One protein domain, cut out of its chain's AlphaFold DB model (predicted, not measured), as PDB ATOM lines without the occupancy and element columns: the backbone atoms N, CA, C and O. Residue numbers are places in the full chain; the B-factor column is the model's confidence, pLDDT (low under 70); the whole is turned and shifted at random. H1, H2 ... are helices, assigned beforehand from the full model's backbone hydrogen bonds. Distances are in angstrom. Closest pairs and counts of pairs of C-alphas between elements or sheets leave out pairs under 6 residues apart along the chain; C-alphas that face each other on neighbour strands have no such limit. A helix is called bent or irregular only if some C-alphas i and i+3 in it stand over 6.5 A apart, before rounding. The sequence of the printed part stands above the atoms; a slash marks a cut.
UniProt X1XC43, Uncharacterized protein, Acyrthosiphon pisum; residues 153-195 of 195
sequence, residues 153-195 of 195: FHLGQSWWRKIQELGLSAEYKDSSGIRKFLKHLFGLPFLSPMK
ATOM      1  N   PHE A 153     163.574 168.149 141.846       85.75
ATOM      2  CA  PHE A 153     162.407 167.444 141.326       85.75
ATOM      3  C   PHE A 153     161.792 168.194 140.138       85.75
ATOM      4  O   PHE A 153     161.609 167.609 139.073       85.75
ATOM      5  N   HIS A 154     161.514 169.492 140.289       83.56
ATOM      6  CA  HIS A 154     160.946 170.317 139.217       83.56
ATOM      7  C   HIS A 154     161.921 170.519 138.059       83.56
ATOM      8  O   HIS A 154     161.487 170.552 136.904       83.56
ATOM      9  N   LEU A 155     163.224 170.582 138.346       86.19
ATOM     10  CA  LEU A 155     164.265 170.591 137.319       86.19
ATOM     11  C   LEU A 155     164.213 169.307 136.485       86.19
ATOM     12  O   LEU A 155     164.095 169.364 135.263       86.19
ATOM     13  N   GLY A 156     164.172 168.151 137.152       89.94
ATOM     14  CA  GLY A 156     164.054 166.855 136.494       89.94
ATOM     15  C   GLY A 156     162.776 166.705 135.669       89.94
ATOM     16  O   GLY A 156     162.823 166.177 134.560       89.94
ATOM     17  N   GLN A 157     161.642 167.223 136.154       88.19
ATOM     18  CA  GLN A 157     160.404 167.274 135.365       88.19
ATOM     19  C   GLN A 157     160.554 168.144 134.112       88.19
ATOM     20  O   GLN A 157     160.037 167.790 133.054       88.19
ATOM     21  N   SER A 158     161.246 169.278 134.220       90.38
ATOM     22  CA  SER A 158     161.463 170.194 133.096       90.38
ATOM     23  C   SER A 158     162.377 169.579 132.041       90.38
ATOM     24  O   SER A 158     162.030 169.591 130.861       90.38
ATOM     25  N   TRP A 159     163.472 168.939 132.455       91.62
ATOM     26  CA  TRP A 159     164.322 168.173 131.544       91.62
ATOM     27  C   TRP A 159     163.591 167.006 130.901       91.62
ATOM     28  O   TRP A 159     163.729 166.802 129.700       91.62
ATOM     29  N   TRP A 160     162.773 166.266 131.652       92.62
ATOM     30  CA  TRP A 160     162.007 165.165 131.076       92.62
ATOM     31  C   TRP A 160     161.033 165.642 129.996       92.62
ATOM     32  O   TRP A 160     160.997 165.058 128.916       92.62
ATOM     33  N   ARG A 161     160.306 166.745 130.232       94.25
ATOM     34  CA  ARG A 161     159.472 167.364 129.187       94.25
ATOM     35  C   ARG A 161     160.307 167.740 127.966       94.25
ATOM     36  O   ARG A 161     159.897 167.442 126.851       94.25
ATOM     37  N   LYS A 162     161.501 168.305 128.170       94.44
ATOM     38  CA  LYS A 162     162.374 168.688 127.058       94.44
ATOM     39  C   LYS A 162     162.880 167.487 126.255       94.44
ATOM     40  O   LYS A 162     162.876 167.527 125.032       94.44
ATOM     41  N   ILE A 163     163.258 166.401 126.928       93.44
ATOM     42  CA  ILE A 163     163.637 165.129 126.292       93.44
ATOM     43  C   ILE A 163     162.483 164.598 125.434       93.44
ATOM     44  O   ILE A 163     162.706 164.138 124.318       93.44
ATOM     45  N   GLN A 164     161.245 164.691 125.927       95.25
ATOM     46  CA  GLN A 164     160.057 164.290 125.172       95.25
ATOM     47  C   GLN A 164     159.804 165.182 123.953       95.25
ATOM     48  O   GLN A 164     159.557 164.658 122.872       95.25
ATOM     49  N   GLU A 165     159.893 166.503 124.113       96.94
ATOM     50  CA  GLU A 165     159.730 167.480 123.026       96.94
ATOM     51  C   GLU A 165     160.733 167.268 121.888       96.94
ATOM     52  O   GLU A 165     160.391 167.455 120.727       96.94
ATOM     53  N   LEU A 166     161.959 166.856 122.217       95.56
ATOM     54  CA  LEU A 166     163.013 166.572 121.243       95.56
ATOM     55  C   LEU A 166     162.894 165.180 120.598       95.56
ATOM     56  O   LEU A 166     163.750 164.807 119.804       95.56
ATOM     57  N   GLY A 167     161.883 164.384 120.958       94.88
ATOM     58  CA  GLY A 167     161.722 163.014 120.462       94.88
ATOM     59  C   GLY A 167     162.666 161.988 121.097       94.88
ATOM     60  O   GLY A 167     162.537 160.803 120.815       94.88
ATOM     61  N   LEU A 168     163.526 162.392 122.039       94.12
ATOM     62  CA  LEU A 168     164.601 161.573 122.626       94.12
ATOM     63  C   LEU A 168     164.127 160.573 123.701       94.12
ATOM     64  O   LEU A 168     164.885 160.131 124.571       94.12
ATOM     65  N   SER A 169     162.831 160.261 123.721       94.50
ATOM     66  CA  SER A 169     162.227 159.432 124.770       94.50
ATOM     67  C   SER A 169     162.651 157.968 124.694       94.50
ATOM     68  O   SER A 169     162.662 157.295 125.729       94.50
ATOM     69  N   ALA A 170     162.940 157.464 123.492       92.81
ATOM     70  CA  ALA A 170     163.387 156.091 123.284       92.81
ATOM     71  C   ALA A 170     164.864 155.954 123.676       92.81
ATOM     72  O   ALA A 170     165.220 155.097 124.481       92.81
ATOM     73  N   GLU A 171     165.686 156.890 123.222       91.44
ATOM     74  CA  GLU A 171     167.124 156.998 123.452       91.44
ATOM     75  C   GLU A 171     167.440 157.168 124.934       91.44
ATOM     76  O   GLU A 171     168.402 156.594 125.432       91.44
ATOM     77  N   TYR A 172     166.608 157.911 125.670       91.31
ATOM     78  CA  TYR A 172     166.737 158.031 127.121       91.31
ATOM     79  C   TYR A 172     166.509 156.699 127.861       91.31
ATOM     80  O   TYR A 172     167.064 156.474 128.944       91.31
ATOM     81  N   LYS A 173     165.661 155.819 127.313       88.62
ATOM     82  CA  LYS A 173     165.339 154.509 127.903       88.62
ATOM     83  C   LYS A 173     166.331 153.426 127.485       88.62
ATOM     84  O   LYS A 173     166.597 152.534 128.288       88.62
ATOM     85  N   ASP A 174     166.875 153.529 126.280       89.94
ATOM     86  CA  ASP A 174     167.812 152.577 125.687       89.94
ATOM     87  C   ASP A 174     169.259 152.732 126.204       89.94
ATOM     88  O   ASP A 174     169.629 153.763 126.752       89.94
ATOM     89  N   SER A 175     170.119 151.723 126.062       74.19
ATOM     90  CA  SER A 175     171.490 151.687 126.605       74.19
ATOM     91  C   SER A 175     172.543 152.476 125.802       74.19
ATOM     92  O   SER A 175     173.742 152.332 126.053       74.19
ATOM     93  N   SER A 176     172.117 153.364 124.905       78.44
ATOM     94  CA  SER A 176     172.981 154.192 124.053       78.44
ATOM     95  C   SER A 176     173.892 155.180 124.813       78.44
ATOM     96  O   SER A 176     173.661 155.545 125.973       78.44
ATOM     97  N   GLY A 177     174.925 155.695 124.132       86.25
ATOM     98  CA  GLY A 177     175.754 156.800 124.641       86.25
ATOM     99  C   GLY A 177     174.944 158.071 124.941       86.25
ATOM    100  O   GLY A 177     175.236 158.784 125.904       86.25
ATOM    101  N   ILE A 178     173.856 158.292 124.195       86.88
ATOM    102  CA  ILE A 178     172.925 159.412 124.383       86.88
ATOM    103  C   ILE A 178     172.250 159.331 125.756       86.88
ATOM    104  O   ILE A 178     172.158 160.343 126.449       86.88
ATOM    105  N   ARG A 179     171.862 158.140 126.233       89.19
ATOM    106  CA  ARG A 179     171.310 157.986 127.591       89.19
ATOM    107  C   ARG A 179     172.278 158.449 128.670       89.19
ATOM    108  O   ARG A 179     171.848 159.096 129.625       89.19
ATOM    109  N   LYS A 180     173.565 158.098 128.555       89.56
ATOM    110  CA  LYS A 180     174.582 158.522 129.535       89.56
ATOM    111  C   LYS A 180     174.670 160.043 129.569       89.56
ATOM    112  O   LYS A 180     174.555 160.622 130.644       89.56
ATOM    113  N   PHE A 181     174.766 160.676 128.400       90.94
ATOM    114  CA  PHE A 181     174.755 162.133 128.277       90.94
ATOM    115  C   PHE A 181     173.500 162.760 128.909       90.94
ATOM    116  O   PHE A 181     173.618 163.605 129.794       90.94
ATOM    117  N   LEU A 182     172.303 162.286 128.547       89.50
ATOM    118  CA  LEU A 182     171.041 162.810 129.079       89.50
ATOM    119  C   LEU A 182     170.916 162.635 130.598       89.50
ATOM    120  O   LEU A 182     170.344 163.494 131.261       89.50
ATOM    121  N   LYS A 183     171.455 161.553 131.170       88.56
ATOM    122  CA  LYS A 183     171.505 161.360 132.625       88.56
ATOM    123  C   LYS A 183     172.531 162.263 133.302       88.56
ATOM    124  O   LYS A 183     172.258 162.748 134.395       88.56
ATOM    125  N   HIS A 184     173.678 162.513 132.675       89.75
ATOM    126  CA  HIS A 184     174.685 163.424 133.219       89.75
ATOM    127  C   HIS A 184     174.180 164.862 133.317       89.75
ATOM    128  O   HIS A 184     174.551 165.549 134.266       89.75
ATOM    129  N   LEU A 185     173.266 165.288 132.433       87.75
ATOM    130  CA  LEU A 185     172.585 166.581 132.576       87.75
ATOM    131  C   LEU A 185     171.963 166.741 133.971       87.75
ATOM    132  O   LEU A 185     172.037 167.821 134.548       87.75
ATOM    133  N   PHE A 186     171.458 165.647 134.560       87.12
ATOM    134  CA  PHE A 186     170.886 165.667 135.905       87.12
ATOM    135  C   PHE A 186     171.904 165.859 137.028       87.12
ATOM    136  O   PHE A 186     171.531 166.304 138.112       87.12
ATOM    137  N   GLY A 187     173.173 165.559 136.763       87.69
ATOM    138  CA  GLY A 187     174.285 165.772 137.680       87.69
ATOM    139  C   GLY A 187     174.895 167.173 137.605       87.69
ATOM    140  O   GLY A 187     175.526 167.592 138.569       87.69
ATOM    141  N   LEU A 188     174.690 167.913 136.506       85.88
ATOM    142  CA  LEU A 188     175.343 169.210 136.276       85.88
ATOM    143  C   LEU A 188     175.171 170.226 137.417       85.88
ATOM    144  O   LEU A 188     176.170 170.836 137.788       85.88
ATOM    145  N   PRO A 189     173.982 170.397 138.034       84.88
ATOM    146  CA  PRO A 189     173.808 171.375 139.112       84.88
ATOM    147  C   PRO A 189     174.622 171.077 140.379       84.88
ATOM    148  O   PRO A 189     174.725 171.936 141.250       84.88
ATOM    149  N   PHE A 190     175.143 169.856 140.511       84.31
ATOM    150  CA  PHE A 190     175.943 169.420 141.655       84.31
ATOM    151  C   PHE A 190     177.444 169.520 141.395       84.31
ATOM    152  O   PHE A 190     178.240 169.267 142.299       84.31
ATOM    153  N   LEU A 191     177.839 169.868 140.172       85.12
ATOM    154  CA  LEU A 191     179.227 170.143 139.865       85.12
ATOM    155  C   LEU A 191     179.593 171.513 140.427       85.12
ATOM    156  O   LEU A 191     178.813 172.464 140.364       85.12
ATOM    157  N   SER A 192     180.795 171.606 140.988       84.62
ATOM    158  CA  SER A 192     181.329 172.905 141.375       84.62
ATOM    159  C   SER A 192     181.519 173.749 140.113       84.62
ATOM    160  O   SER A 192     182.020 173.214 139.118       84.62
ATOM    161  N   PRO A 193     181.135 175.038 140.122       78.06
ATOM    162  CA  PRO A 193     181.484 175.923 139.025       78.06
ATOM    163  C   PRO A 193     183.008 175.917 138.897       78.06
ATOM    164  O   PRO A 193     183.719 176.036 139.899       78.06
ATOM    165  N   MET A 194     183.507 175.696 137.681       73.56
ATOM    166  CA  MET A 194     184.935 175.844 137.423       73.56
ATOM    167  C   MET A 194     185.308 177.290 137.767       73.56
ATOM    168  O   MET A 194     184.599 178.212 137.358       73.56
ATOM    169  N   LYS A 195     186.327 177.444 138.616       58.97
ATOM    170  CA  LYS A 195     186.840 178.746 139.048       58.97
ATOM    171  C   LYS A 195     187.511 179.473 137.896       58.97
ATOM    172  O   LYS A 195     188.141 178.773 137.072       58.97
TER     173      LYS A 195
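This is residues 153 to 195 of the 195 residues of an uncharacterized protein of Acyrthosiphon pisum (UniProt X1XC43). Two helices, joined by a long loop, make an open U: H1 is one arm, the chain turns through residues 166 to 176, and H2 folds back as the other arm with a gap between the two. Past H2 the chain's end runs on as a tail, of which residues 190 to 195 stick out. The printed part has 43 residues with two named helices, H1 then H2, and no named strand; the class is all helix, with 22 residues in the named helices. It is only just loose, close to compact, with a radius of gyration of the C-alphas of 11.5 A, and elongated, spanning 35 by 23 by 15 A.

H1, residues 153 to 165, begins with C-alpha 153 at (162.407, 167.444, 141.326) and measures 18.5 A from first to last C-alpha. H2, residues 177 to 185, measures 13.0 A and ends with C-alpha 185 at (172.585, 166.581, 132.576). The last C-alpha, of Lys 195, is at (186.840, 178.746, 139.048).

H1 and H2 are near each other: their closest C-alphas are 8.2 A apart, and 6 pairs are within 10 A. A long link of 11 residues joins them. In H1 and H2 every O i to N i+4 pair is within hydrogen-bond range. Neither helix is bent.

The two C-alphas farthest apart, those of Ala 170 and Lys 195, are 36.2 A apart. The first and last printed C-alphas, of Phe 153 and Lys 195, are 27.0 A apart. Residues 190 to 195 stand free, and Lys 195 is the chain's last residue. The printed part has no cut. The mean pLDDT of the printed part is 87.8, and one residue, Lys 195, is under 70.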